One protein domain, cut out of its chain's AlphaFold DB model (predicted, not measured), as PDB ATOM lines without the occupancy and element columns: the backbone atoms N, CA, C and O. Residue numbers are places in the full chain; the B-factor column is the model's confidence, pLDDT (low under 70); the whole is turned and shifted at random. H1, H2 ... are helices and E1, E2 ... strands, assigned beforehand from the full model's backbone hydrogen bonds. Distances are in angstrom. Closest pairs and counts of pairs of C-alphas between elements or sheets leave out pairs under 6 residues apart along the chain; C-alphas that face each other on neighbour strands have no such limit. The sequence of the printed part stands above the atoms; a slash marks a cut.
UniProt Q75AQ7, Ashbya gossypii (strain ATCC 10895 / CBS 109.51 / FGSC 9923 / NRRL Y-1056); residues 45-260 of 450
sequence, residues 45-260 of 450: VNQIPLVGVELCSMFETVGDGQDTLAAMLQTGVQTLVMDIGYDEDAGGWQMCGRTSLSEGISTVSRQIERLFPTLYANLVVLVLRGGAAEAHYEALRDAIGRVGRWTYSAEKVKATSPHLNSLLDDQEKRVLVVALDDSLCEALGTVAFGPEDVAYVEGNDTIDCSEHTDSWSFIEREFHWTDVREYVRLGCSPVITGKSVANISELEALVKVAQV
ATOM      1  N   VAL A  45      14.813   6.533  23.409       91.67
ATOM      2  CA  VAL A  45      14.212   7.762  23.963       91.67
ATOM      3  C   VAL A  45      12.867   7.552  24.663       91.67
ATOM      4  O   VAL A  45      12.587   8.233  25.644       91.67
ATOM      5  N   ASN A  46      12.082   6.574  24.212       87.64
ATOM      6  CA  ASN A  46      10.784   6.181  24.769       87.64
ATOM      7  C   ASN A  46      10.865   5.427  26.109       87.64
ATOM      8  O   ASN A  46       9.831   5.079  26.659       87.64
ATOM      9  N   GLN A  47      12.065   5.157  26.629       87.56
ATOM     10  CA  GLN A  47      12.282   4.439  27.896       87.56
ATOM     11  C   GLN A  47      13.029   5.293  28.931       87.56
ATOM     12  O   GLN A  47      13.534   4.790  29.936       87.56
ATOM     13  N   ILE A  48      13.166   6.589  28.654       89.70
ATOM     14  CA  ILE A  48      13.887   7.523  29.515       89.70
ATOM     15  C   ILE A  48      12.896   8.111  30.518       89.70
ATOM     16  O   ILE A  48      11.867   8.636  30.088       89.70
ATOM     17  N   PRO A  49      13.191   8.055  31.828       89.46
ATOM     18  CA  PRO A  49      12.375   8.731  32.823       89.46
ATOM     19  C   PRO A  49      12.510  10.245  32.645       89.46
ATOM     20  O   PRO A  49      13.621  10.772  32.527       89.46
ATOM     21  N   LEU A  50      11.382  10.943  32.637       93.41
ATOM     22  CA  LEU A  50      11.319  12.392  32.484       93.41
ATOM     23  C   LEU A  50      10.547  12.993  33.651       93.41
ATOM     24  O   LEU A  50       9.595  12.400  34.152       93.41
ATOM     25  N   VAL A  51      10.950  14.187  34.070       94.52
ATOM     26  CA  VAL A  51      10.239  14.937  35.110       94.52
ATOM     27  C   VAL A  51       9.476  16.073  34.452       94.52
ATOM     28  O   VAL A  51      10.051  16.887  33.722       94.52
ATOM     29  N   GLY A  52       8.174  16.112  34.696       96.33
ATOM     30  CA  GLY A  52       7.253  17.042  34.075       96.33
ATOM     31  C   GLY A  52       6.453  17.881  35.047       96.33
ATOM     32  O   GLY A  52       6.490  17.683  36.261       96.33
ATOM     33  N   VAL A  53       5.680  18.795  34.474       96.75
ATOM     34  CA  VAL A  53       4.668  19.583  35.174       96.75
ATOM     35  C   VAL A  53       3.377  19.633  34.371       96.75
ATOM     36  O   VAL A  53       3.400  19.599  33.137       96.75
ATOM     37  N   GLU A  54       2.263  19.754  35.081       95.80
ATOM     38  CA  GLU A  54       0.977  20.120  34.496       95.80
ATOM     39  C   GLU A  54       0.864  21.651  34.497       95.80
ATOM     40  O   GLU A  54       0.873  22.292  35.553       95.80
ATOM     41  N   LEU A  55       0.873  22.258  33.306       94.94
ATOM     42  CA  LEU A  55       1.065  23.702  33.165       94.94
ATOM     43  C   LEU A  55      -0.077  24.525  33.752       94.94
ATOM     44  O   LEU A  55       0.185  25.594  34.301       94.94
ATOM     45  N   CYS A  56      -1.326  24.081  33.636       93.90
ATOM     46  CA  CYS A  56      -2.469  24.896  34.018       93.90
ATOM     47  C   CYS A  56      -2.557  25.060  35.532       93.90
ATOM     48  O   CYS A  56      -2.712  26.185  36.010       93.90
ATOM     49  N   SER A  57      -2.340  23.992  36.299       93.71
ATOM     50  CA  SER A  57      -2.220  24.091  37.754       93.71
ATOM     51  C   SER A  57      -0.980  24.875  38.179       93.71
ATOM     52  O   SER A  57      -1.058  25.649  39.131       93.71
ATOM     53  N   MET A  58       0.149  24.750  37.471       94.25
ATOM     54  CA  MET A  58       1.340  25.559  37.768       94.25
ATOM     55  C   MET A  58       1.117  27.052  37.510       94.25
ATOM     56  O   MET A  58       1.613  27.887  38.265       94.25
ATOM     57  N   PHE A  59       0.349  27.405  36.479       93.65
ATOM     58  CA  PHE A  59      -0.017  28.793  36.198       93.65
ATOM     59  C   PHE A  59      -0.915  29.401  37.274       93.65
ATOM     60  O   PHE A  59      -0.864  30.609  37.505       93.65
ATOM     61  N   GLU A  60      -1.705  28.586  37.972       91.68
ATOM     62  CA  GLU A  60      -2.510  29.041  39.107       91.68
ATOM     63  C   GLU A  60      -1.691  29.276  40.377       91.68
ATOM     64  O   GLU A  60      -2.047  30.157  41.163       91.68
ATOM     65  N   THR A  61      -0.605  28.527  40.587       91.12
ATOM     66  CA  THR A  61       0.166  28.588  41.840       91.12
ATOM     67  C   THR A  61       1.450  29.403  41.746       91.12
ATOM     68  O   THR A  61       1.738  30.186  42.650       91.12
ATOM     69  N   VAL A  62       2.213  29.265  40.660       90.56
ATOM     70  CA  VAL A  62       3.507  29.945  40.463       90.56
ATOM     71  C   VAL A  62       3.349  31.248  39.669       90.56
ATOM     72  O   VAL A  62       4.108  32.193  39.884       90.56
ATOM     73  N   GLY A  63       2.347  31.311  38.790       89.44
ATOM     74  CA  GLY A  63       2.070  32.435  37.894       89.44
ATOM     75  C   GLY A  63       2.028  32.005  36.428       89.44
ATOM     76  O   GLY A  63       2.571  30.968  36.056       89.44
ATOM     77  N   ASP A  64       1.385  32.794  35.575       85.89
ATOM     78  CA  ASP A  64       1.244  32.499  34.148       85.89
ATOM     79  C   ASP A  64       2.263  33.264  33.282       85.89
ATOM     80  O   ASP A  64       3.106  34.021  33.772       85.89
ATOM     81  N   GLY A  65       2.241  33.003  31.973       86.33
ATOM     82  CA  GLY A  65       3.027  33.739  30.979       86.33
ATOM     83  C   GLY A  65       4.390  33.136  30.610       86.33
ATOM     84  O   GLY A  65       4.839  32.115  31.135       86.33
ATOM     85  N   GLN A  66       5.057  33.789  29.646       89.17
ATOM     86  CA  GLN A  66       6.323  33.318  29.063       89.17
ATOM     87  C   GLN A  66       7.453  33.219  30.090       89.17
ATOM     88  O   GLN A  66       8.260  32.295  30.020       89.17
ATOM     89  N   ASP A  67       7.532  34.170  31.021       90.64
ATOM     90  CA  ASP A  67       8.624  34.224  31.994       90.64
ATOM     91  C   ASP A  67       8.546  33.049  32.968       90.64
ATOM     92  O   ASP A  67       9.565  32.418  33.246       90.64
ATOM     93  N   THR A  68       7.338  32.690  33.413       92.58
ATOM     94  CA  THR A  68       7.142  31.530  34.287       92.58
ATOM     95  C   THR A  68       7.443  30.232  33.545       92.58
ATOM     96  O   THR A  68       8.188  29.399  34.057       92.58
ATOM     97  N   LEU A  69       6.970  30.083  32.302       93.67
ATOM     98  CA  LEU A  69       7.302  28.923  31.467       93.67
ATOM     99  C   LEU A  69       8.819  28.799  31.227       93.67
ATOM    100  O   LEU A  69       9.388  27.710  31.315       93.67
ATOM    101  N   ALA A  70       9.497  29.918  30.965       92.80
ATOM    102  CA  ALA A  70      10.947  29.957  30.828       92.80
ATOM    103  C   ALA A  70      11.661  29.574  32.133       92.80
ATOM    104  O   ALA A  70      12.672  28.873  32.079       92.80
ATOM    105  N   ALA A  71      11.143  30.014  33.282       92.44
ATOM    106  CA  ALA A  71      11.679  29.659  34.589       92.44
ATOM    107  C   ALA A  71      11.526  28.155  34.871       92.44
ATOM    108  O   ALA A  71      12.504  27.530  35.263       92.44
ATOM    109  N   MET A  72      10.366  27.550  34.579       93.32
ATOM    110  CA  MET A  72      10.150  26.098  34.731       93.32
ATOM    111  C   MET A  72      11.120  25.275  33.869       93.32
ATOM    112  O   MET A  72      11.714  24.306  34.331       93.32
ATOM    113  N   LEU A  73      11.351  25.677  32.618       91.97
ATOM    114  CA  LEU A  73      12.344  25.010  31.766       91.97
ATOM    115  C   LEU A  73      13.769  25.149  32.331       91.97
ATOM    116  O   LEU A  73      14.564  24.216  32.253       91.97
ATOM    117  N   GLN A  74      14.092  26.293  32.944       88.67
ATOM    118  CA  GLN A  74      15.387  26.519  33.596       88.67
ATOM    119  C   GLN A  74      15.569  25.706  34.883       88.67
ATOM    120  O   GLN A  74      16.711  25.418  35.236       88.67
ATOM    121  N   THR A  75      14.489  25.288  35.555       89.09
ATOM    122  CA  THR A  75      14.591  24.373  36.704       89.09
ATOM    123  C   THR A  75      14.869  22.924  36.300       89.09
ATOM    124  O   THR A  75      15.032  22.077  37.174       89.09
ATOM    125  N   GLY A  76      14.913  22.628  34.997       89.32
ATOM    126  CA  GLY A  76      15.156  21.291  34.463       89.32
ATOM    127  C   GLY A  76      13.888  20.519  34.110       89.32
ATOM    128  O   GLY A  76      13.997  19.343  33.791       89.32
ATOM    129  N   VAL A  77      12.696  21.127  34.139       93.78
ATOM    130  CA  VAL A  77      11.467  20.446  33.696       93.78
ATOM    131  C   VAL A  77      11.615  19.999  32.239       93.78
ATOM    132  O   VAL A  77      11.945  20.798  31.364       93.78
ATOM    133  N   GLN A  78      11.357  18.716  31.983       94.38
ATOM    134  CA  GLN A  78      11.488  18.088  30.666       94.38
ATOM    135  C   GLN A  78      10.135  17.835  30.009       94.38
ATOM    136  O   GLN A  78      10.043  17.883  28.789       94.38
ATOM    137  N   THR A  79       9.077  17.592  30.780       96.58
ATOM    138  CA  THR A  79       7.743  17.323  30.226       96.58
ATOM    139  C   THR A  79       6.768  18.442  30.578       96.58
ATOM    140  O   THR A  79       6.623  18.809  31.740       96.58
ATOM    141  N   LEU A  80       6.091  18.988  29.572       96.85
ATOM    142  CA  LEU A  80       5.068  20.015  29.741       96.85
ATOM    143  C   LEU A  80       3.729  19.424  29.317       96.85
ATOM    144  O   LEU A  80       3.508  19.227  28.121       96.85
ATOM    145  N   VAL A  81       2.861  19.132  30.285       96.91
ATOM    146  CA  VAL A  81       1.469  18.770  30.006       96.91
ATOM    147  C   VAL A  81       0.666  20.052  29.873       96.91
ATOM    148  O   VAL A  81       0.716  20.916  30.748       96.91
ATOM    149  N   MET A  82      -0.018  20.200  28.744       95.02
ATOM    150  CA  MET A  82      -0.689  21.432  28.354       95.02
ATOM    151  C   MET A  82      -2.121  21.129  27.939       95.02
ATOM    152  O   MET A  82      -2.337  20.450  26.932       95.02
ATOM    153  N   ASP A  83      -3.076  21.711  28.662       94.95
ATOM    154  CA  ASP A  83      -4.463  21.743  28.207       94.95
ATOM    155  C   ASP A  83      -4.604  22.787  27.121       94.95
ATOM    156  O   ASP A  83      -4.369  23.977  27.353       94.95
ATOM    157  N   ILE A  84      -4.985  22.346  25.930       95.17
ATOM    158  CA  ILE A  84      -5.175  23.211  24.777       95.17
ATOM    159  C   ILE A  84      -6.641  23.257  24.361       95.17
ATOM    160  O   ILE A  84      -7.359  22.260  24.370       95.17
ATOM    161  N   GLY A  85      -7.084  24.442  23.960       94.24
ATOM    162  CA  GLY A  85      -8.409  24.666  23.398       94.24
ATOM    163  C   GLY A  85      -8.354  25.752  22.339       94.24
ATOM    164  O   GLY A  85      -7.520  26.657  22.412       94.24
ATOM    165  N   TYR A  86      -9.216  25.656  21.330       93.95
ATOM    166  CA  TYR A  86      -9.367  26.732  20.360       93.95
ATOM    167  C   TYR A  86     -10.295  27.805  20.928       93.95
ATOM    168  O   TYR A  86     -11.442  27.514  21.266       93.95
ATOM    169  N   ASP A  87      -9.794  29.033  21.039       92.48
ATOM    170  CA  ASP A  87     -10.605  30.193  21.395       92.48
ATOM    171  C   ASP A  87     -11.007  30.929  20.111       92.48
ATOM    172  O   ASP A  87     -10.167  31.521  19.425       92.48
ATOM    173  N   GLU A  88     -12.300  30.871  19.789       90.15
ATOM    174  CA  GLU A  88     -12.902  31.541  18.631       90.15
ATOM    175  C   GLU A  88     -12.814  33.072  18.735       90.15
ATOM    176  O   GLU A  88     -12.631  33.740  17.717       90.15
ATOM    177  N   ASP A  89     -12.875  33.637  19.948       91.00
ATOM    178  CA  ASP A  89     -12.790  35.087  20.160       91.00
ATOM    179  C   ASP A  89     -11.354  35.589  19.945       91.00
ATOM    180  O   ASP A  89     -11.134  36.660  19.369       91.00
ATOM    181  N   ALA A  90     -10.362  34.799  20.366       89.77
ATOM    182  CA  ALA A  90      -8.948  35.087  20.123       89.77
ATOM    183  C   ALA A  90      -8.465  34.664  18.723       89.77
ATOM    184  O   ALA A  90      -7.371  35.060  18.310       89.77
ATOM    185  N   GLY A  91      -9.250  33.859  17.999       90.61
ATOM    186  CA  GLY A  91      -8.904  33.320  16.683       90.61
ATOM    187  C   GLY A  91      -7.684  32.395  16.707       90.61
ATOM    188  O   GLY A  91      -6.892  32.388  15.759       90.61
ATOM    189  N   GLY A  92      -7.477  31.651  17.795       92.32
ATOM    190  CA  GLY A  92      -6.275  30.840  17.953       92.32
ATOM    191  C   GLY A  92      -6.320  29.840  19.099       92.32
ATOM    192  O   GLY A  92      -7.120  29.932  20.025       92.32
ATOM    193  N   TRP A  93      -5.398  28.880  19.043       94.18
ATOM    194  CA  TRP A  93      -5.205  27.905  20.109       94.18
ATOM    195  C   TRP A  93      -4.613  28.568  21.351       94.18
ATOM    196  O   TRP A  93      -3.595  29.270  21.281       94.18
ATOM    197  N   GLN A  94      -5.233  28.305  22.492       93.33
ATOM    198  CA  GLN A  94      -4.795  28.751  23.803       93.33
ATOM    199  C   GLN A  94      -4.405  27.559  24.666       93.33
ATOM    200  O   GLN A  94      -5.015  26.498  24.592       93.33
ATOM    201  N   MET A  95      -3.402  27.769  25.507       93.08
ATOM    202  CA  MET A  95      -3.053  26.901  26.620       93.08
ATOM    203  C   MET A  95      -3.792  27.397  27.860       93.08
ATOM    204  O   MET A  95      -3.768  28.600  28.163       93.08
ATOM    205  N   CYS A  96      -4.440  26.482  28.575       91.79
ATOM    206  CA  CYS A  96      -5.135  26.742  29.834       91.79
ATOM    207  C   CYS A  96      -6.217  27.837  29.744       91.79
ATOM    208  O   CYS A  96      -6.552  28.456  30.752       91.79
ATOM    209  N   GLY A  97      -6.713  28.138  28.533       89.54
ATOM    210  CA  GLY A  97      -7.652  29.235  28.264       89.54
ATOM    211  C   GLY A  97      -7.128  30.639  28.602       89.54
ATOM    212  O   GLY A  97      -7.926  31.531  28.885       89.54
ATOM    213  N   ARG A  98      -5.801  30.834  28.683       87.22
ATOM    214  CA  ARG A  98      -5.190  32.104  29.136       87.22
ATOM    215  C   ARG A  98      -4.063  32.602  28.242       87.22
ATOM    216  O   ARG A  98      -3.961  33.800  27.994       87.22
ATOM    217  N   THR A  99      -3.186  31.712  27.781       90.49
ATOM    218  CA  THR A  99      -1.977  32.084  27.026       90.49
ATOM    219  C   THR A  99      -2.034  31.506  25.622       90.49
ATOM    220  O   THR A  99      -2.442  30.363  25.447       90.49
ATOM    221  N   SER A 100      -1.599  32.248  24.602       93.20
ATOM    222  CA  SER A 100      -1.545  31.702  23.240       93.20
ATOM    223  C   SER A 100      -0.586  30.507  23.170       93.20
ATOM    224  O   SER A 100       0.574  30.607  23.577       93.20
ATOM    225  N   LEU A 101      -1.030  29.393  22.578       94.27
ATOM    226  CA  LEU A 101      -0.175  28.227  22.330       94.27
ATOM    227  C   LEU A 101       1.046  28.614  21.487       94.27
ATOM    228  O   LEU A 101       2.167  28.206  21.777       94.27
ATOM    229  N   SER A 102       0.854  29.478  20.486       93.05
ATOM    230  CA  SER A 102       1.948  29.957  19.633       93.05
ATOM    231  C   SER A 102       3.042  30.698  20.417       93.05
ATOM    232  O   SER A 102       4.230  30.578  20.106       93.05
ATOM    233  N   GLU A 103       2.656  31.427  21.463       92.82
ATOM    234  CA  GLU A 103       3.545  32.183  22.342       92.82
ATOM    235  C   GLU A 103       4.295  31.262  23.317       92.82
ATOM    236  O   GLU A 103       5.512  31.394  23.495       92.82
ATOM    237  N   GLY A 104       3.593  30.268  23.871       93.81
ATOM    238  CA  GLY A 104       4.184  29.211  24.693       93.81
ATOM    239  C   GLY A 104       5.242  28.413  23.941       93.81
ATOM    240  O   GLY A 104       6.395  28.330  24.364       93.81
ATOM    241  N   ILE A 105       4.891  27.910  22.759       95.22
ATOM    242  CA  ILE A 105       5.801  27.137  21.905       95.22
ATOM    243  C   ILE A 105       6.998  27.985  21.446       95.22
ATOM    244  O   ILE A 105       8.131  27.499  21.392       95.22
ATOM    245  N   SER A 106       6.793  29.280  21.182       94.18
ATOM    246  CA  SER A 106       7.897  30.203  20.875       94.18
ATOM    247  C   SER A 106       8.845  30.384  22.069       94.18
ATOM    248  O   SER A 106      10.059  30.483  21.883       94.18
ATOM    249  N   THR A 107       8.314  30.393  23.293       93.76
ATOM    250  CA  THR A 107       9.113  30.421  24.528       93.76
ATOM    251  C   THR A 107       9.941  29.149  24.686       93.76
ATOM    252  O   THR A 107      11.143  29.251  24.942       93.76
ATOM    253  N   VAL A 108       9.347  27.970  24.454       94.05
ATOM    254  CA  VAL A 108      10.062  26.680  24.459       94.05
ATOM    255  C   VAL A 108      11.211  26.704  23.449       94.05
ATOM    256  O   VAL A 108      12.352  26.429  23.812       94.05
ATOM    257  N   SER A 109      10.941  27.118  22.206       94.01
ATOM    258  CA  SER A 109      11.961  27.219  21.152       94.01
ATOM    259  C   SER A 109      13.126  28.134  21.557       94.01
ATOM    260  O   SER A 109      14.291  27.754  21.435       94.01
ATOM    261  N   ARG A 110      12.825  29.303  22.142       92.40
ATOM    262  CA  ARG A 110      13.829  30.261  22.634       92.40
ATOM    263  C   ARG A 110      14.670  29.694  23.782       92.40
ATOM    264  O   ARG A 110      15.872  29.947  23.833       92.40
ATOM    265  N   GLN A 111      14.062  28.949  24.710       90.55
ATOM    266  CA  GLN A 111      14.817  28.300  25.788       90.55
ATOM    267  C   GLN A 111      15.703  27.175  25.254       90.55
ATOM    268  O   GLN A 111      16.855  27.090  25.670       90.55
ATOM    269  N   ILE A 112      15.225  26.375  24.295       88.87
ATOM    270  CA  ILE A 112      16.051  25.353  23.639       88.87
ATOM    271  C   ILE A 112      17.251  26.008  22.956       88.87
ATOM    272  O   ILE A 112      18.372  25.581  23.195       88.87
ATOM    273  N   GLU A 113      17.059  27.085  22.189       88.76
ATOM    274  CA  GLU A 113      18.162  27.826  21.558       88.76
ATOM    275  C   GLU A 113      19.171  28.376  22.570       88.76
ATOM    276  O   GLU A 113      20.380  28.346  22.331       88.76
ATOM    277  N   ARG A 114      18.683  28.858  23.717       84.41
ATOM    278  CA  ARG A 114      19.528  29.368  24.800       84.41
ATOM    279  C   ARG A 114      20.320  28.258  25.490       84.41
ATOM    280  O   ARG A 114      21.470  28.486  25.859       84.41
ATOM    281  N   LEU A 115      19.704  27.096  25.693       79.66
ATOM    282  CA  LEU A 115      20.309  25.955  26.376       79.66
ATOM    283  C   LEU A 115      21.167  25.103  25.441       79.66
ATOM    284  O   LEU A 115      22.087  24.462  25.929       79.66
ATOM    285  N   PHE A 116      20.933  25.131  24.126       74.55
ATOM    286  CA  PHE A 116      21.630  24.320  23.120       74.55
ATOM    287  C   PHE A 116      23.166  24.322  23.238       74.55
ATOM    288  O   PHE A 116      23.761  23.256  23.106       74.55
ATOM    289  N   PRO A 117      23.843  25.454  23.532       63.76
ATOM    290  CA  PRO A 117      25.296  25.468  23.703       63.76
ATOM    291  C   PRO A 117      25.781  24.793  24.994       63.76
ATOM    292  O   PRO A 117      26.987  24.663  25.203       63.76
ATOM    293  N   THR A 118      24.872  24.440  25.899       67.16
ATOM    294  CA  THR A 118      25.192  23.839  27.191       67.16
ATOM    295  C   THR A 118      25.122  22.320  27.099       67.16
ATOM    296  O   THR A 118      24.237  21.765  26.452       67.16
ATOM    297  N   LEU A 119      26.015  21.638  27.818       65.53
ATOM    298  CA  LEU A 119      25.981  20.177  27.960       65.53
ATOM    299  C   LEU A 119      24.705  19.676  28.666       65.53
ATOM    300  O   LEU A 119      24.413  18.491  28.641       65.53
ATOM    301  N   TYR A 120      23.935  20.586  29.268       68.01
ATOM    302  CA  TYR A 120      22.710  20.304  30.012       68.01
ATOM    303  C   TYR A 120      21.441  20.382  29.148       68.01
ATOM    304  O   TYR A 120      20.340  20.187  29.662       68.01
ATOM    305  N   ALA A 121      21.563  20.685  27.849       61.89
ATOM    306  CA  ALA A 121      20.428  20.691  26.932       61.89
ATOM    307  C   ALA A 121      19.850  19.280  26.786       61.89
ATOM    308  O   ALA A 121      20.432  18.425  26.117       61.89
ATOM    309  N   ASN A 122      18.686  19.054  27.387       80.98
ATOM    310  CA  ASN A 122      18.010  17.765  27.374       80.98
ATOM    311  C   ASN A 122      16.769  17.787  26.460       80.98
ATOM    312  O   ASN A 122      16.454  18.787  25.810       80.98
ATOM    313  N   LEU A 123      16.099  16.646  26.375       91.46
ATOM    314  CA  LEU A 123      14.836  16.450  25.688       91.46
ATOM    315  C   LEU A 123      13.700  17.215  26.387       91.46
ATOM    316  O   LEU A 123      13.595  17.187  27.611       91.46
ATOM    317  N   VAL A 124      12.832  17.837  25.593       94.48
ATOM    318  CA  VAL A 124      11.558  18.420  26.011       94.48
ATOM    319  C   VAL A 124      10.423  17.623  25.371       94.48
ATOM    320  O   VAL A 124      10.386  17.447  24.153       94.48
ATOM    321  N   VAL A 125       9.481  17.149  26.177       96.13
ATOM    322  CA  VAL A 125       8.282  16.445  25.717       96.13
ATOM    323  C   VAL A 125       7.070  17.333  25.943       96.13
ATOM    324  O   VAL A 125       6.760  17.716  27.068       96.13
ATOM    325  N   LEU A 126       6.394  17.675  24.855       96.97
ATOM    326  CA  LEU A 126       5.158  18.442  24.867       96.97
ATOM    327  C   LEU A 126       3.997  17.455  24.859       96.97
ATOM    328  O   LEU A 126       3.788  16.779  23.854       96.97
ATOM    329  N   VAL A 127       3.269  17.357  25.965       97.04
ATOM    330  CA  VAL A 127       2.091  16.497  26.091       97.04
ATOM    331  C   VAL A 127       0.858  17.380  25.952       97.04
ATOM    332  O   VAL A 127       0.655  18.306  26.733       97.04
ATOM    333  N   LEU A 128       0.067  17.131  24.917       96.25
ATOM    334  CA  LEU A 128      -1.110  17.913  24.566       96.25
ATOM    335  C   LEU A 128      -2.362  17.138  24.971       96.25
ATOM    336  O   LEU A 128      -2.551  16.003  24.526       96.25
ATOM    337  N   ARG A 129      -3.204  17.776  25.783       94.76
ATOM    338  CA  ARG A 129      -4.533  17.304  26.185       94.76
ATOM    339  C   ARG A 129      -5.559  18.335  25.731       94.76
ATOM    340  O   ARG A 129      -5.309  19.535  25.850       94.76
ATOM    341  N   GLY A 130      -6.690  17.919  25.180       89.10
ATOM    342  CA  GLY A 130      -7.715  18.860  24.741       89.10
ATOM    343  C   GLY A 130      -8.616  18.383  23.608       89.10
ATOM    344  O   GLY A 130      -8.346  17.430  22.883       89.10
ATOM    345  N   GLY A 131      -9.724  19.108  23.461       72.10
ATOM    346  CA  GLY A 131     -10.866  18.699  22.651       72.10
ATOM    347  C   GLY A 131     -11.019  19.411  21.306       72.10
ATOM    348  O   GLY A 131     -10.511  20.507  21.073       72.10
ATOM    349  N   ALA A 132     -11.776  18.739  20.437       59.64
ATOM    350  CA  ALA A 132     -11.957  18.971  19.010       59.64
ATOM    351  C   ALA A 132     -12.304  20.412  18.590       59.64
ATOM    352  O   ALA A 132     -13.356  20.959  18.920       59.64
ATOM    353  N   ALA A 133     -11.451  20.947  17.719       77.86
ATOM    354  CA  ALA A 133     -11.731  22.075  16.842       77.86
ATOM    355  C   ALA A 133     -11.203  21.727  15.440       77.86
ATOM    356  O   ALA A 133     -10.248  22.332  14.953       77.86
ATOM    357  N   GLU A 134     -11.793  20.695  14.818       80.18
ATOM    358  CA  GLU A 134     -11.358  20.130  13.524       80.18
ATOM    359  C   GLU A 134     -11.156  21.196  12.441       80.18
ATOM    360  O   GLU A 134     -10.196  21.135  11.671       80.18
ATOM    361  N   ALA A 135     -12.016  22.220  12.432       83.61
ATOM    362  CA  ALA A 135     -11.936  23.350  11.509       83.61
ATOM    363  C   ALA A 135     -10.600  24.118  11.584       83.61
ATOM    364  O   ALA A 135     -10.233  24.798  10.627       83.61
ATOM    365  N   HIS A 136      -9.854  23.979  12.686       90.41
ATOM    366  CA  HIS A 136      -8.673  24.777  13.015       90.41
ATOM    367  C   HIS A 136      -7.403  23.939  13.235       90.41
ATOM    368  O   HIS A 136      -6.420  24.425  13.806       90.41
ATOM    369  N   TYR A 137      -7.374  22.688  12.761       91.77
ATOM    370  CA  TYR A 137      -6.185  21.823  12.843       91.77
ATOM    371  C   TYR A 137      -4.973  22.371  12.082       91.77
ATOM    372  O   TYR A 137      -3.834  22.139  12.486       91.77
ATOM    373  N   GLU A 138      -5.184  23.142  11.014       90.82
ATOM    374  CA  GLU A 138      -4.083  23.806  10.308       90.82
ATOM    375  C   GLU A 138      -3.375  24.834  11.204       90.82
ATOM    376  O   GLU A 138      -2.146  24.860  11.258       90.82
ATOM    377  N   ALA A 139      -4.132  25.602  11.994       91.36
ATOM    378  CA  ALA A 139      -3.570  26.548  12.957       91.36
ATOM    379  C   ALA A 139      -2.808  25.839  14.092       91.36
ATOM    380  O   ALA A 139      -1.782  26.341  14.551       91.36
ATOM    381  N   LEU A 140      -3.266  24.653  14.518       93.73
ATOM    382  CA  LEU A 140      -2.542  23.827  15.493       93.73
ATOM    383  C   LEU A 140      -1.197  23.355  14.925       93.73
ATOM    384  O   LEU A 140      -0.162  23.480  15.582       93.73
ATOM    385  N   ARG A 141      -1.199  22.854  13.683       93.15
ATOM    386  CA  ARG A 141       0.021  22.431  12.981       93.15
ATOM    387  C   ARG A 141       1.005  23.583  12.807       93.15
ATOM    388  O   ARG A 141       2.197  23.367  13.011       93.15
ATOM    389  N   ASP A 142       0.535  24.787  12.478       92.04
ATOM    390  CA  ASP A 142       1.390  25.979  12.391       92.04
ATOM    391  C   ASP A 142       2.011  26.332  13.752       92.04
ATOM    392  O   ASP A 142       3.220  26.562  13.849       92.04
ATOM    393  N   ALA A 143       1.217  26.286  14.828       92.79
ATOM    394  CA  ALA A 143       1.708  26.546  16.179       92.79
ATOM    395  C   ALA A 143       2.816  25.559  16.587       92.79
ATOM    396  O   ALA A 143       3.890  25.998  17.006       92.79
ATOM    397  N   ILE A 144       2.607  24.249  16.400       94.14
ATOM    398  CA  ILE A 144       3.623  23.212  16.670       94.14
ATOM    399  C   ILE A 144       4.804  23.305  15.690       94.14
ATOM    400  O   ILE A 144       5.955  23.071  16.066       94.14
ATOM    401  N   GLY A 145       4.563  23.736  14.451       92.55
ATOM    402  CA  GLY A 145       5.587  23.960  13.430       92.55
ATOM    403  C   GLY A 145       6.692  24.931  13.859       92.55
ATOM    404  O   GLY A 145       7.828  24.805  13.395       92.55
ATOM    405  N   ARG A 146       6.425  25.829  14.819       91.92
ATOM    406  CA  ARG A 146       7.410  26.777  15.383       91.92
ATOM    407  C   ARG A 146       8.561  26.109  16.137       91.92
ATOM    408  O   ARG A 146       9.651  26.676  16.194       91.92
ATOM    409  N   VAL A 147       8.353  24.905  16.676       92.66
ATOM    410  CA  VAL A 147       9.427  24.054  17.227       92.66
ATOM    411  C   VAL A 147       9.887  22.976  16.247       92.66
ATOM    412  O   VAL A 147      10.806  22.229  16.561       92.66
ATOM    413  N   GLY A 148       9.339  22.934  15.025       90.70
ATOM    414  CA  GLY A 148       9.577  21.875  14.038       90.70
ATOM    415  C   GLY A 148      11.051  21.632  13.688       90.70
ATOM    416  O   GLY A 148      11.436  20.502  13.381       90.70
ATOM    417  N   ARG A 149      11.914  22.654  13.807       91.63
ATOM    418  CA  ARG A 149      13.376  22.493  13.693       91.63
ATOM    419  C   ARG A 149      13.919  21.498  14.723       91.63
ATOM    420  O   ARG A 149      14.753  20.664  14.374       91.63
ATOM    421  N   TRP A 150      13.428  21.572  15.952       92.95
ATOM    422  CA  TRP A 150      13.841  20.765  17.099       92.95
ATOM    423  C   TRP A 150      13.030  19.476  17.240       92.95
ATOM    424  O   TRP A 150      13.482  18.552  17.916       92.95
ATOM    425  N   THR A 151      11.865  19.398  16.596       93.67
ATOM    426  CA  THR A 151      10.975  18.238  16.676       93.67
ATOM    427  C   THR A 151      11.512  17.044  15.895       93.67
ATOM    428  O   THR A 151      12.004  17.177  14.765       93.67
ATOM    429  N   TYR A 152      11.388  15.862  16.492       93.41
ATOM    430  CA  TYR A 152      11.590  14.582  15.822       93.41
ATOM    431  C   TYR A 152      10.261  13.832  15.760       93.41
ATOM    432  O   TYR A 152       9.559  13.725  16.760       93.41
ATOM    433  N   SER A 153       9.877  13.387  14.565       93.36
ATOM    434  CA  SER A 153       8.540  12.842  14.333       93.36
ATOM    435  C   SER A 153       8.368  11.485  15.012       93.36
ATOM    436  O   SER A 153       9.260  10.633  14.931       93.36
ATOM    437  N   ALA A 154       7.209  11.265  15.629       93.09
ATOM    438  CA  ALA A 154       6.883  10.015  16.307       93.09
ATOM    439  C   ALA A 154       7.050   8.795  15.393       93.09
ATOM    440  O   ALA A 154       7.665   7.812  15.793       93.09
ATOM    441  N   GLU A 155       6.626   8.882  14.127       93.14
ATOM    442  CA  GLU A 155       6.828   7.812  13.136       93.14
ATOM    443  C   GLU A 155       8.303   7.384  13.021       93.14
ATOM    444  O   GLU A 155       8.611   6.192  12.988       93.14
ATOM    445  N   LYS A 156       9.237   8.347  13.023       92.67
ATOM    446  CA  LYS A 156      10.673   8.051  12.933       92.67
ATOM    447  C   LYS A 156      11.202   7.438  14.221       92.67
ATOM    448  O   LYS A 156      12.020   6.520  14.145       92.67
ATOM    449  N   VAL A 157      10.733   7.901  15.384       90.75
ATOM    450  CA  VAL A 157      11.079   7.284  16.676       90.75
ATOM    451  C   VAL A 157      10.620   5.837  16.711       90.75
ATOM    452  O   VAL A 157      11.441   4.971  16.983       90.75
ATOM    453  N   LYS A 158       9.360   5.554  16.367       89.78
ATOM    454  CA  LYS A 158       8.822   4.185  16.353       89.78
ATOM    455  C   LYS A 158       9.600   3.283  15.391       89.78
ATOM    456  O   LYS A 158       9.928   2.152  15.731       89.78
ATOM    457  N   ALA A 159       9.944   3.796  14.207       92.22
ATOM    458  CA  ALA A 159      10.654   3.025  13.189       92.22
ATOM    459  C   ALA A 159      12.125   2.733  13.533       92.22
ATOM    460  O   ALA A 159      12.651   1.706  13.109       92.22
ATOM    461  N   THR A 160      12.806   3.637  14.245       91.47
ATOM    462  CA  THR A 160      14.263   3.541  14.467       91.47
ATOM    463  C   THR A 160      14.662   3.273  15.914       91.47
ATOM    464  O   THR A 160      15.785   2.833  16.140       91.47
ATOM    465  N   SER A 161      13.763   3.507  16.879       90.55
ATOM    466  CA  SER A 161      14.023   3.456  18.326       90.55
ATOM    467  C   SER A 161      15.362   4.111  18.695       90.55
ATOM    468  O   SER A 161      16.243   3.452  19.251       90.55
ATOM    469  N   PRO A 162      15.569   5.394  18.329       93.22
ATOM    470  CA  PRO A 162      16.865   6.031  18.453       93.22
ATOM    471  C   PRO A 162      17.252   6.157  19.924       93.22
ATOM    472  O   PRO A 162      16.420   6.430  20.793       93.22
ATOM    473  N   HIS A 163      18.542   5.999  20.191       93.27
ATOM    474  CA  HIS A 163      19.110   6.280  21.501       93.27
ATOM    475  C   HIS A 163      19.171   7.788  21.762       93.27
ATOM    476  O   HIS A 163      19.302   8.573  20.815       93.27
ATOM    477  N   LEU A 164      19.135   8.186  23.038       91.35
ATOM    478  CA  LEU A 164      19.179   9.596  23.438       91.35
ATOM    479  C   LEU A 164      20.327  10.359  22.770       91.35
ATOM    480  O   LEU A 164      20.075  11.377  22.135       91.35
ATOM    481  N   ASN A 165      21.561   9.854  22.839       88.13
ATOM    482  CA  ASN A 165      22.716  10.576  22.295       88.13
ATOM    483  C   ASN A 165      22.640  10.734  20.776       88.13
ATOM    484  O   ASN A 165      23.036  11.766  20.259       88.13
ATOM    485  N   SER A 166      22.068   9.771  20.047       88.74
ATOM    486  CA  SER A 166      21.908   9.944  18.598       88.74
ATOM    487  C   SER A 166      20.881  11.031  18.277       88.74
ATOM    488  O   SER A 166      21.076  11.846  17.375       88.74
ATOM    489  N   LEU A 167      19.801  11.108  19.059       89.66
ATOM    490  CA  LEU A 167      18.825  12.183  18.920       89.66
ATOM    491  C   LEU A 167      19.439  13.548  19.269       89.66
ATOM    492  O   LEU A 167      19.207  14.533  18.559       89.66
ATOM    493  N   LEU A 168      20.221  13.598  20.352       86.32
ATOM    494  CA  LEU A 168      20.778  14.835  20.872       86.32
ATOM    495  C   LEU A 168      21.974  15.337  20.043       86.32
ATOM    496  O   LEU A 168      21.974  16.492  19.609       86.32
ATOM    497  N   ASP A 169      22.961  14.487  19.801       82.24
ATOM    498  CA  ASP A 169      24.250  14.874  19.229       82.24
ATOM    499  C   ASP A 169      24.249  14.785  17.700       82.24
ATOM    500  O   ASP A 169      24.710  15.710  17.035       82.24
ATOM    501  N   ASP A 170      23.687  13.713  17.125       84.67
ATOM    502  CA  ASP A 170      23.738  13.501  15.670       84.67
ATOM    503  C   ASP A 170      22.616  14.242  14.934       84.67
ATOM    504  O   ASP A 170      22.819  14.781  13.845       84.67
ATOM    505  N   GLN A 171      21.401  14.210  15.488       86.39
ATOM    506  CA  GLN A 171      20.206  14.749  14.825       86.39
ATOM    507  C   GLN A 171      19.843  16.169  15.283       86.39
ATOM    508  O   GLN A 171      18.976  16.794  14.667       86.39
ATOM    509  N   GLU A 172      20.466  16.667  16.358       88.60
ATOM    510  CA  GLU A 172      20.165  17.962  16.991       88.60
ATOM    511  C   GLU A 172      18.673  18.146  17.330       88.60
ATOM    512  O   GLU A 172      18.125  19.252  17.316       88.60
ATOM    513  N   LYS A 173      17.980  17.046  17.635       92.44
ATOM    514  CA  LYS A 173      16.562  17.065  17.987       92.44
ATOM    515  C   LYS A 173      16.389  17.094  19.491       92.44
ATOM    516  O   LYS A 173      17.176  16.513  20.234       92.44
ATOM    517  N   ARG A 174      15.389  17.845  19.941       92.42
ATOM    518  CA  ARG A 174      15.158  18.148  21.359       92.42
ATOM    519  C   ARG A 174      13.687  18.141  21.739       92.42
ATOM    520  O   ARG A 174      13.411  18.183  22.925       92.42
ATOM    521  N   VAL A 175      12.759  18.098  20.783       95.14
ATOM    522  CA  VAL A 175      11.322  18.136  21.074       95.14
ATOM    523  C   VAL A 175      10.645  16.865  20.589       95.14
ATOM    524  O   VAL A 175      10.816  16.467  19.434       95.14
ATOM    525  N   LEU A 176       9.848  16.256  21.458       95.78
ATOM    526  CA  LEU A 176       8.889  15.211  21.107       95.78
ATOM    527  C   LEU A 176       7.491  15.698  21.482       95.78
ATOM    528  O   LEU A 176       7.331  16.460  22.434       95.78
ATOM    529  N   VAL A 177       6.494  15.303  20.698       96.48
ATOM    530  CA  VAL A 177       5.106  15.740  20.875       96.48
ATOM    531  C   VAL A 177       4.251  14.512  21.134       96.48
ATOM    532  O   VAL A 177       4.316  13.556  20.369       96.48
ATOM    533  N   VAL A 178       3.467  14.534  22.202       96.18
ATOM    534  CA  VAL A 178       2.514  13.487  22.581       96.18
ATOM    535  C   VAL A 178       1.123  14.108  22.552       96.18
ATOM    536  O   VAL A 178       0.931  15.201  23.078       96.18
ATOM    537  N   ALA A 179       0.168  13.434  21.928       95.85
ATOM    538  CA  ALA A 179      -1.239  13.800  21.914       95.85
ATOM    539  C   ALA A 179      -2.023  12.749  22.707       95.85
ATOM    540  O   ALA A 179      -2.019  11.577  22.337       95.85
ATOM    541  N   LEU A 180      -2.672  13.167  23.795       94.64
ATOM    542  CA  LEU A 180      -3.449  12.270  24.660       94.64
ATOM    543  C   LEU A 180      -4.866  11.997  24.136       94.64
ATOM    544  O   LEU A 180      -5.519  11.066  24.597       94.64
ATOM    545  N   ASP A 181      -5.317  12.774  23.151       93.29
ATOM    546  CA  ASP A 181      -6.618  12.628  22.507       93.29
ATOM    547  C   ASP A 181      -6.453  12.165  21.054       93.29
ATOM    548  O   ASP A 181      -5.662  12.739  20.295       93.29
ATOM    549  N   ASP A 182      -7.263  11.193  20.626       91.87
ATOM    550  CA  ASP A 182      -7.258  10.673  19.247       91.87
ATOM    551  C   ASP A 182      -7.438  11.789  18.205       91.87
ATOM    552  O   ASP A 182      -6.771  11.801  17.172       91.87
ATOM    553  N   SER A 183      -8.285  12.782  18.502       92.74
ATOM    554  CA  SER A 183      -8.526  13.938  17.631       92.74
ATOM    555  C   SER A 183      -7.283  14.813  17.445       92.74
ATOM    556  O   SER A 183      -7.028  15.314  16.350       92.74
ATOM    557  N   LEU A 184      -6.484  14.988  18.502       93.68
ATOM    558  CA  LEU A 184      -5.221  15.725  18.429       93.68
ATOM    559  C   LEU A 184      -4.150  14.903  17.705       93.68
ATOM    560  O   LEU A 184      -3.370  15.463  16.930       93.68
ATOM    561  N   CYS A 185      -4.134  13.586  17.915       92.85
ATOM    562  CA  CYS A 185      -3.256  12.671  17.193       92.85
ATOM    563  C   CYS A 185      -3.548  12.710  15.681       92.85
ATOM    564  O   CYS A 185      -2.632  12.905  14.880       92.85
ATOM    565  N   GLU A 186      -4.823  12.669  15.272       91.78
ATOM    566  CA  GLU A 186      -5.239  12.837  13.871       91.78
ATOM    567  C   GLU A 186      -4.844  14.216  13.317       91.78
ATOM    568  O   GLU A 186      -4.312  14.334  12.205       91.78
ATOM    569  N   ALA A 187      -5.036  15.272  14.114       92.60
ATOM    570  CA  ALA A 187      -4.637  16.620  13.742       92.60
ATOM    571  C   ALA A 187      -3.126  16.723  13.500       92.60
ATOM    572  O   ALA A 187      -2.711  17.342  12.524       92.60
ATOM    573  N   LEU A 188      -2.281  16.115  14.330       93.65
ATOM    574  CA  LEU A 188      -0.820  16.230  14.231       93.65
ATOM    575  C   LEU A 188      -0.182  15.180  13.311       93.65
ATOM    576  O   LEU A 188       0.940  15.381  12.831       93.65
ATOM    577  N   GLY A 189      -0.900  14.098  13.010       92.37
ATOM    578  CA  GLY A 189      -0.441  13.013  12.152       92.37
ATOM    579  C   GLY A 189       0.865  12.404  12.658       92.37
ATOM    580  O   GLY A 189       1.044  12.144  13.841       92.37
ATOM    581  N   THR A 190       1.832  12.216  11.762       93.18
ATOM    582  CA  THR A 190       3.086  11.502  12.063       93.18
ATOM    583  C   THR A 190       4.041  12.249  12.999       93.18
ATOM    584  O   THR A 190       5.072  11.698  13.400       93.18
ATOM    585  N   VAL A 191       3.731  13.506  13.338       94.09
ATOM    586  CA  VAL A 191       4.544  14.335  14.234       94.09
ATOM    587  C   VAL A 191       4.410  13.882  15.685       94.09
ATOM    588  O   VAL A 191       5.417  13.906  16.394       94.09
ATOM    589  N   ALA A 192       3.214  13.462  16.109       94.66
ATOM    590  CA  ALA A 192       2.903  13.185  17.506       94.66
ATOM    591  C   ALA A 192       2.769  11.686  17.809       94.66
ATOM    592  O   ALA A 192       2.386  10.896  16.947       94.66
ATOM    593  N   PHE A 193       3.111  11.309  19.038       94.82
ATOM    594  CA  PHE A 193       2.740  10.020  19.619       94.82
ATOM    595  C   PHE A 193       1.270  10.058  20.022       94.82
ATOM    596  O   PHE A 193       0.815  11.088  20.526       94.82
ATOM    597  N   GLY A 194       0.556   8.965  19.788       93.00
ATOM    598  CA  GLY A 194      -0.846   8.821  20.157       93.00
ATOM    599  C   GLY A 194      -1.034   8.235  21.560       93.00
ATOM    600  O   GLY A 194      -0.053   7.851  22.212       93.00
ATOM    601  N   PRO A 195      -2.292   8.123  22.015       91.46
ATOM    602  CA  PRO A 195      -2.639   7.537  23.311       91.46
ATOM    603  C   PRO A 195      -2.207   6.068  23.448       91.46
ATOM    604  O   PRO A 195      -2.003   5.576  24.552       91.46
ATOM    605  N   GLU A 196      -2.040   5.355  22.335       89.75
ATOM    606  CA  GLU A 196      -1.568   3.970  22.301       89.75
ATOM    607  C   GLU A 196      -0.057   3.820  22.535       89.75
ATOM    608  O   GLU A 196       0.410   2.730  22.865       89.75
ATOM    609  N   ASP A 197       0.717   4.891  22.344       90.16
ATOM    610  CA  ASP A 197       2.177   4.862  22.467       90.16
ATOM    611  C   ASP A 197       2.662   5.199  23.885       90.16
ATOM    612  O   ASP A 197       3.838   4.995  24.198       90.16
ATOM    613  N   VAL A 198       1.799   5.779  24.721       90.48
ATOM    614  CA  VAL A 198       2.164   6.380  26.007       90.48
ATOM    615  C   VAL A 198       1.115   6.034  27.054       90.48
ATOM    616  O   VAL A 198      -0.067   6.297  26.861       90.48
ATOM    617  N   ALA A 199       1.545   5.510  28.201       90.55
ATOM    618  CA  ALA A 199       0.665   5.382  29.354       90.55
ATOM    619  C   ALA A 199       0.604   6.729  30.085       90.55
ATOM    620  O   ALA A 199       1.630   7.253  30.519       90.55
ATOM    621  N   TYR A 200      -0.589   7.304  30.212       91.55
ATOM    622  CA  TYR A 200      -0.824   8.549  30.941       91.55
ATOM    623  C   TYR A 200      -1.947   8.332  31.947       91.55
ATOM    624  O   TYR A 200      -3.034   7.903  31.562       91.55
ATOM    625  N   VAL A 201      -1.696   8.605  33.228       89.85
ATOM    626  CA  VAL A 201      -2.719   8.458  34.276       89.85
ATOM    627  C   VAL A 201      -2.772   9.695  35.152       89.85
ATOM    628  O   VAL A 201      -1.745  10.233  35.571       89.85
ATOM    629  N   GLU A 202      -4.000  10.108  35.442       87.90
ATOM    630  CA  GLU A 202      -4.328  11.281  36.236       87.90
ATOM    631  C   GLU A 202      -4.765  10.892  37.652       87.90
ATOM    632  O   GLU A 202      -5.550   9.968  37.867       87.90
ATOM    633  N   GLY A 203      -4.305  11.657  38.639       77.59
ATOM    634  CA  GLY A 203      -4.816  11.618  40.001       77.59
ATOM    635  C   GLY A 203      -4.207  10.529  40.887       77.59
ATOM    636  O   GLY A 203      -3.012  10.242  40.864       77.59
ATOM    637  N   ASN A 204      -5.038   9.986  41.780       68.11
ATOM    638  CA  ASN A 204      -4.608   9.041  42.816       68.11
ATOM    639  C   ASN A 204      -4.615   7.579  42.360       68.11
ATOM    640  O   ASN A 204      -4.303   6.705  43.175       68.11
ATOM    641  N   ASP A 205      -4.939   7.318  41.096       62.62
ATOM    642  CA  ASP A 205      -4.879   5.974  40.548       62.62
ATOM    643  C   ASP A 205      -3.445   5.443  40.662       62.62
ATOM    644  O   ASP A 205      -2.451   6.105  40.346       62.62
ATOM    645  N   THR A 206      -3.322   4.247  41.227       62.34
ATOM    646  CA  THR A 206      -2.034   3.581  41.378       62.34
ATOM    647  C   THR A 206      -1.685   2.946  40.044       62.34
ATOM    648  O   THR A 206      -2.146   1.841  39.759       62.34
ATOM    649  N   ILE A 207      -0.887   3.628  39.219       61.67
ATOM    650  CA  ILE A 207      -0.208   2.939  38.121       61.67
ATOM    651  C   ILE A 207       0.761   1.944  38.748       61.67
ATOM    652  O   ILE A 207       1.631   2.329  39.536       61.67
ATOM    653  N   ASP A 208       0.647   0.680  38.357       71.27
ATOM    654  CA  ASP A 208       1.791  -0.209  38.441       71.27
ATOM    655  C   ASP A 208       2.760   0.160  37.310       71.27
ATOM    656  O   ASP A 208       2.634  -0.290  36.170       71.27
ATOM    657  N   CYS A 209       3.715   1.041  37.617       73.25
ATOM    658  CA  CYS A 209       4.749   1.471  36.673       73.25
ATOM    659  C   CYS A 209       5.547   0.281  36.093       73.25
ATOM    660  O   CYS A 209       6.276   0.451  35.119       73.25
ATOM    661  N   SER A 210       5.437  -0.920  36.683       63.92
ATOM    662  CA  SER A 210       6.185  -2.099  36.252       63.92
ATOM    663  C   SER A 210       5.680  -2.750  34.963       63.92
ATOM    664  O   SER A 210       6.458  -3.463  34.330       63.92
ATOM    665  N   GLU A 211       4.438  -2.497  34.533       66.04
ATOM    666  CA  GLU A 211       3.887  -3.142  33.327       66.04
ATOM    667  C   GLU A 211       4.383  -2.517  32.008       66.04
ATOM    668  O   GLU A 211       4.314  -3.150  30.957       66.04
ATOM    669  N   HIS A 212       4.936  -1.302  32.049       64.51
ATOM    670  CA  HIS A 212       5.217  -0.495  30.858       64.51
ATOM    671  C   HIS A 212       6.722  -0.259  30.674       64.51
ATOM    672  O   HIS A 212       7.212   0.867  30.714       64.51
ATOM    673  N   THR A 213       7.488  -1.334  30.477       69.59
ATOM    674  CA  THR A 213       8.954  -1.241  30.330       69.59
ATOM    675  C   THR A 213       9.416  -0.685  28.982       69.59
ATOM    676  O   THR A 213      10.582  -0.313  28.844       69.59
ATOM    677  N   ASP A 214       8.523  -0.647  27.990       78.13
ATOM    678  CA  ASP A 214       8.873  -0.390  26.590       78.13
ATOM    679  C   ASP A 214       8.386   0.972  26.066       78.13
ATOM    680  O   ASP A 214       8.688   1.330  24.924       78.13
ATOM    681  N   SER A 215       7.679   1.755  26.882       84.01
ATOM    682  CA  SER A 215       7.157   3.077  26.525       84.01
ATOM    683  C   SER A 215       7.144   4.030  27.721       84.01
ATOM    684  O   SER A 215       7.359   3.626  28.865       84.01
ATOM    685  N   TRP A 216       6.902   5.322  27.471       87.82
ATOM    686  CA  TRP A 216       6.772   6.277  28.565       87.82
ATOM    687  C   TRP A 216       5.507   6.004  29.372       87.82
ATOM    688  O   TRP A 216       4.430   5.793  28.814       87.82
ATOM    689  N   SER A 217       5.655   6.104  30.690       91.00
ATOM    690  CA  SER A 217       4.555   6.083  31.648       91.00
ATOM    691  C   SER A 217       4.564   7.369  32.451       91.00
ATOM    692  O   SER A 217       5.412   7.547  33.324       91.00
ATOM    693  N   PHE A 218       3.654   8.282  32.135       93.12
ATOM    694  CA  PHE A 218       3.481   9.533  32.858       93.12
ATOM    695  C   PHE A 218       2.410   9.384  33.931       93.12
ATOM    696  O   PHE A 218       1.346   8.808  33.699       93.12
ATOM    697  N   ILE A 219       2.694   9.938  35.103       92.78
ATOM    698  CA  ILE A 219       1.760   9.963  36.225       92.78
ATOM    699  C   ILE A 219       1.593  11.397  36.718       92.78
ATOM    700  O   ILE A 219       2.525  11.998  37.257       92.78
ATOM    701  N   GLU A 220       0.400  11.945  36.518       94.18
ATOM    702  CA  GLU A 220       0.031  13.294  36.937       94.18
ATOM    703  C   GLU A 220      -0.599  13.263  38.322       94.18
ATOM    704  O   GLU A 220      -1.689  12.724  38.507       94.18
ATOM    705  N   ARG A 221       0.082  13.850  39.312       92.21
ATOM    706  CA  ARG A 221      -0.443  13.930  40.680       92.21
ATOM    707  C   ARG A 221       0.217  15.023  41.507       92.21
ATOM    708  O   ARG A 221       1.137  15.727  41.090       92.21
ATOM    709  N   GLU A 222      -0.291  15.168  42.721       91.73
ATOM    710  CA  GLU A 222       0.373  15.913  43.777       91.73
ATOM    711  C   GLU A 222       1.550  15.079  44.304       91.73
ATOM    712  O   GLU A 222       1.352  13.952  44.763       91.73
ATOM    713  N   PHE A 223       2.768  15.612  44.178       91.16
ATOM    714  CA  PHE A 223       4.009  14.955  44.585       91.16
ATOM    715  C   PHE A 223       4.661  15.702  45.737       91.16
ATOM    716  O   PHE A 223       4.756  16.928  45.740       91.16
ATOM    717  N   HIS A 224       5.215  14.948  46.674       89.00
ATOM    718  CA  HIS A 224       6.051  15.463  47.739       89.00
ATOM    719  C   HIS A 224       7.517  15.055  47.536       89.00
ATOM    720  O   HIS A 224       7.888  14.174  46.763       89.00
ATOM    721  N   TRP A 225       8.399  15.691  48.297       84.90
ATOM    722  CA  TRP A 225       9.830  15.377  48.317       84.90
ATOM    723  C   TRP A 225      10.132  13.911  48.631       84.90
ATOM    724  O   TRP A 225      11.149  13.371  48.199       84.90
ATOM    725  N   THR A 226       9.268  13.281  49.425       83.11
ATOM    726  CA  THR A 226       9.473  11.939  49.969       83.11
ATOM    727  C   THR A 226       9.041  10.822  49.030       83.11
ATOM    728  O   THR A 226       9.547   9.712  49.175       83.11
ATOM    729  N   ASP A 227       8.115  11.079  48.104       88.92
ATOM    730  CA  ASP A 227       7.510  10.049  47.255       88.92
ATOM    731  C   ASP A 227       7.905  10.171  45.778       88.92
ATOM    732  O   ASP A 227       8.063   9.141  45.129       88.92
ATOM    733  N   VAL A 228       8.166  11.375  45.250       90.99
ATOM    734  CA  VAL A 228       8.490  11.571  43.820       90.99
ATOM    735  C   VAL A 228       9.643  10.680  43.343       90.99
ATOM    736  O   VAL A 228       9.586  10.086  42.268       90.99
ATOM    737  N   ARG A 229      10.671  10.509  44.183       89.44
ATOM    738  CA  ARG A 229      11.824   9.649  43.894       89.44
ATOM    739  C   ARG A 229      11.442   8.172  43.821       89.44
ATOM    740  O   ARG A 229      12.030   7.434  43.038       89.44
ATOM    741  N   GLU A 230      10.474   7.742  44.623       89.11
ATOM    742  CA  GLU A 230       9.993   6.362  44.616       89.11
ATOM    743  C   GLU A 230       9.271   6.048  43.300       89.11
ATOM    744  O   GLU A 230       9.528   5.009  42.703       89.11
ATOM    745  N   TYR A 231       8.466   6.975  42.777       90.04
ATOM    746  CA  TYR A 231       7.829   6.807  41.465       90.04
ATOM    747  C   TYR A 231       8.846   6.739  40.324       90.04
ATOM    748  O   TYR A 231       8.736   5.865  39.462       90.04
ATOM    749  N   VAL A 232       9.879   7.588  40.354       91.95
ATOM    750  CA  VAL A 232      10.985   7.505  39.386       91.95
ATOM    751  C   VAL A 232      11.695   6.154  39.490       91.95
ATOM    752  O   VAL A 232      11.942   5.521  38.468       91.95
ATOM    753  N   ARG A 233      11.960   5.660  40.710       89.97
ATOM    754  CA  ARG A 233      12.556   4.332  40.957       89.97
ATOM    755  C   ARG A 233      11.724   3.196  40.359       89.97
ATOM    756  O   ARG A 233      12.280   2.226  39.851       89.97
ATOM    757  N   LEU A 234      10.399   3.324  40.393       88.49
ATOM    758  CA  LEU A 234       9.468   2.366  39.797       88.49
ATOM    759  C   LEU A 234       9.370   2.468  38.266       88.49
ATOM    760  O   LEU A 234       8.682   1.646  37.673       88.49
ATOM    761  N   GLY A 235      10.066   3.416  37.627       88.65
ATOM    762  CA  GLY A 235      10.079   3.593  36.171       88.65
ATOM    763  C   GLY A 235       9.054   4.595  35.639       88.65
ATOM    764  O   GLY A 235       8.952   4.762  34.428       88.65
ATOM    765  N   CYS A 236       8.320   5.278  36.517       90.02
ATOM    766  CA  CYS A 236       7.366   6.304  36.117       90.02
ATOM    767  C   CYS A 236       8.037   7.669  35.895       90.02
ATOM    768  O   CYS A 236       8.977   8.051  36.593       90.02
ATOM    769  N   SER A 237       7.482   8.437  34.961       93.81
ATOM    770  CA  SER A 237       7.811   9.836  34.687       93.81
ATOM    771  C   SER A 237       6.824  10.750  35.430       93.81
ATOM    772  O   SER A 237       5.674  10.877  35.001       93.81
ATOM    773  N   PRO A 238       7.204  11.356  36.569       94.58
ATOM    774  CA  PRO A 238       6.286  12.167  37.362       94.58
ATOM    775  C   PRO A 238       5.911  13.466  36.642       94.58
ATOM    776  O   PRO A 238       6.786  14.200  36.184       94.58
ATOM    777  N   VAL A 239       4.617  13.780  36.603       95.84
ATOM    778  CA  VAL A 239       4.071  15.073  36.177       95.84
ATOM    779  C   VAL A 239       3.532  15.792  37.415       95.84
ATOM    780  O   VAL A 239       2.522  15.403  38.001       95.84
ATOM    781  N   ILE A 240       4.249  16.827  37.847       95.29
ATOM    782  CA  ILE A 240       3.971  17.556  39.085       95.29
ATOM    783  C   ILE A 240       2.844  18.563  38.853       95.29
ATOM    784  O   ILE A 240       2.927  19.408  37.961       95.29
ATOM    785  N   THR A 241       1.817  18.509  39.697       94.17
ATOM    786  CA  THR A 241       0.726  19.496  39.707       94.17
ATOM    787  C   THR A 241       1.050  20.689  40.612       94.17
ATOM    788  O   THR A 241       1.733  20.570  41.634       94.17
ATOM    789  N   GLY A 242       0.535  21.866  40.254       89.19
ATOM    790  CA  GLY A 242       0.807  23.130  40.937       89.19
ATOM    791  C   GLY A 242       0.386  23.153  42.402       89.19
ATOM    792  O   GLY A 242       0.987  23.870  43.191       89.19
ATOM    793  N   LYS A 243      -0.573  22.316  42.814       87.94
ATOM    794  CA  LYS A 243      -1.038  22.232  44.210       87.94
ATOM    795  C   LYS A 243       0.044  21.782  45.198       87.94
ATOM    796  O   LYS A 243      -0.063  22.081  46.383       87.94
ATOM    797  N   SER A 244       1.077  21.084  44.721       87.05
ATOM    798  CA  SER A 244       2.204  20.623  45.547       87.05
ATOM    799  C   SER A 244       3.344  21.631  45.674       87.05
ATOM    800  O   SER A 244       4.330  21.348  46.349       87.05
ATOM    801  N   VAL A 245       3.243  22.776  44.998       91.81
ATOM    802  CA  VAL A 245       4.339  23.729  44.832       91.81
ATOM    803  C   VAL A 245       3.827  25.145  45.087       91.81
ATOM    804  O   VAL A 245       2.943  25.634  44.388       91.81
ATOM    805  N   ALA A 246       4.420  25.846  46.051       90.74
ATOM    806  CA  ALA A 246       4.062  27.227  46.368       90.74
ATOM    807  C   ALA A 246       4.802  28.270  45.510       90.74
ATOM    808  O   ALA A 246       4.346  29.405  45.397       90.74
ATOM    809  N   ASN A 247       5.981  27.940  44.973       92.62
ATOM    810  CA  ASN A 247       6.803  28.845  44.163       92.62
ATOM    811  C   ASN A 247       7.836  28.079  43.317       92.62
ATOM    812  O   ASN A 247       8.074  26.889  43.518       92.62
ATOM    813  N   ILE A 248       8.511  28.787  42.407       91.60
ATOM    814  CA  ILE A 248       9.492  28.193  41.489       91.60
ATOM    815  C   ILE A 248      10.685  27.521  42.194       91.60
ATOM    816  O   ILE A 248      11.220  26.547  41.678       91.60
ATOM    817  N   SER A 249      11.097  27.993  43.375       92.40
ATOM    818  CA  SER A 249      12.218  27.399  44.118       92.40
ATOM    819  C   SER A 249      11.852  26.047  44.732       92.40
ATOM    820  O   SER A 249      12.694  25.153  44.809       92.40
ATOM    821  N   GLU A 250      10.594  25.879  45.147       92.65
ATOM    822  CA  GLU A 250      10.075  24.584  45.593       92.65
ATOM    823  C   GLU A 250       9.965  23.601  44.421       92.65
ATOM    824  O   GLU A 250      10.394  22.455  44.558       92.65
ATOM    825  N   LEU A 251       9.509  24.068  43.248       93.77
ATOM    826  CA  LEU A 251       9.533  23.263  42.022       93.77
ATOM    827  C   LEU A 251      10.955  22.819  41.689       93.77
ATOM    828  O   LEU A 251      11.186  21.645  41.417       93.77
ATOM    829  N   GLU A 252      11.909  23.752  41.723       91.50
ATOM    830  CA  GLU A 252      13.291  23.500  41.331       91.50
ATOM    831  C   GLU A 252      13.898  22.353  42.117       91.50
ATOM    832  O   GLU A 252      14.454  21.421  41.533       91.50
ATOM    833  N   ALA A 253      13.803  22.396  43.440       90.07
ATOM    834  CA  ALA A 253      14.422  21.335  44.200       90.07
ATOM    835  C   ALA A 253      13.594  20.019  44.104       90.07
ATOM    836  O   ALA A 253      14.210  18.951  44.125       90.07
ATOM    837  N   LEU A 254      12.263  20.052  43.888       92.23
ATOM    838  CA  LEU A 254      11.454  18.834  43.698       92.23
ATOM    839  C   LEU A 254      11.856  18.128  42.397       92.23
ATOM    840  O   LEU A 254      12.099  16.918  42.387       92.23
ATOM    841  N   VAL A 255      12.032  18.908  41.326       92.56
ATOM    842  CA  VAL A 255      12.563  18.447  40.039       92.56
ATOM    843  C   VAL A 255      13.963  17.861  40.215       92.56
ATOM    844  O   VAL A 255      14.200  16.739  39.773       92.56
ATOM    845  N   LYS A 256      14.873  18.532  40.934       89.33
ATOM    846  CA  LYS A 256      16.229  18.006  41.193       89.33
ATOM    847  C   LYS A 256      16.220  16.652  41.908       89.33
ATOM    848  O   LYS A 256      16.996  15.766  41.548       89.33
ATOM    849  N   VAL A 257      15.352  16.474  42.908       89.79
ATOM    850  CA  VAL A 257      15.241  15.211  43.661       89.79
ATOM    851  C   VAL A 257      14.721  14.068  42.789       89.79
ATOM    852  O   VAL A 257      15.172  12.932  42.968       89.79
ATOM    853  N   ALA A 258      13.811  14.371  41.862       91.54
ATOM    854  CA  ALA A 258      13.261  13.414  40.909       91.54
ATOM    855  C   ALA A 258      14.238  13.087  39.765       91.54
ATOM    856  O   ALA A 258      14.310  11.944  39.325       91.54
ATOM    857  N   GLN A 259      15.020  14.065  39.302       89.98
ATOM    858  CA  GLN A 259      15.943  13.888  38.178       89.98
ATOM    859  C   GLN A 259      17.165  13.042  38.520       89.98
ATOM    860  O   GLN A 259      17.584  12.235  37.693       89.98
ATOM    861  N   VAL A 260      17.748  13.226  39.707       90.90
ATOM    862  CA  VAL A 260      18.935  12.476  40.138       90.90
ATOM    863  C   VAL A 260      18.493  11.256  40.945       90.90
ATOM    864  O   VAL A 260      18.251  11.340  42.153       90.90
TER     865      VAL A 260
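AT A GLANCE: This is residues 45 to 260 of the 450 residues of a protein of Ashbya gossypii (strain ATCC 10895 / CBS 109.51 / FGSC 9923 / NRRL Y-1056) (UniProt Q75AQ7). A strongly twisted sheet of eight strands runs through the domain, with E4 near the middle, H1, H3 and H9 on one face and H4 and H7 on the other. H2 packs on H3, H8 packs on E8, and H5 and H6 lie off the sheet. The printed part has 216 residues, with nine named helices and eight named strands in the order E1 H1 H2 E2 E3 H3 E4 H4 H5 H6 E5 H7 E6 E7 H8 E8 H9; the class is mixed, helices and strands. The sheet is branched, its neighbours parallel but for antiparallel E2 and E3. The whole is compact, with a radius of gyration of the C-alphas of 16.1 A and spans of 45 by 39 by 38 A.

IN THESE COORDINATES: Find C-alpha 52 at (7.253, 17.042, 34.075), where E1, residues 52 to 54, begins. The other strands are E2, 79 to 87, 24.1 A long; E3, 92 to 95; E4, 124 to 129, 16.1 A; E5, 175 to 179; E6, 199 to 202; E7, 217 to 221; and E8, 237 to 240. The helices are H1, 55 to 61; H2, 66 to 74; H3, 101 to 115, 21.0 A; H4, 134 to 145, 17.4 A; H5, 154 to 160; H6, 164 to 170; H7, 182 to 191; H8, 228 to 233; and H9, 248 to 259, 16.0 A, ending at C-alpha 259, (15.943, 13.888, 38.178).

HOW THE PARTS SIT: Start at E2: E1 and E3 lie on one side of it, E4 on the other side. Look for N 81 and O 53 at 2.9 A between E1 and E2, N 82 and O 127 at 2.8 A between E2 and E4, and N 94 and O 85 at 2.8 A in the hairpin E2 and E3. Three strand-helix-strand units, parallel neighbour strands with helices between, are E1, H1 H2, E2 and E7, H8, E8, both with right-handed crossovers, and E4, H4 H5 H6, E5. H7 lies over E5 at a height over the sheet of 8.2 A. H2 and H3 touch, closest at the C-alphas of Gln 66 and Thr 107, 6.1 A. Each helix has its O i to N i+4 pairs within hydrogen-bond range, except H4, 6 of 8, and H7, 4 of 6.

THE WHOLE: The C-alphas farthest apart, of Ala 135 and Thr 226, are 45.5 A apart. The printed part has no cut, and the link from E6 to E7 is long, with 14 residues. Confidence is under 70 at residues 117 to 121, 132, 204 to 207 and 210 to 213.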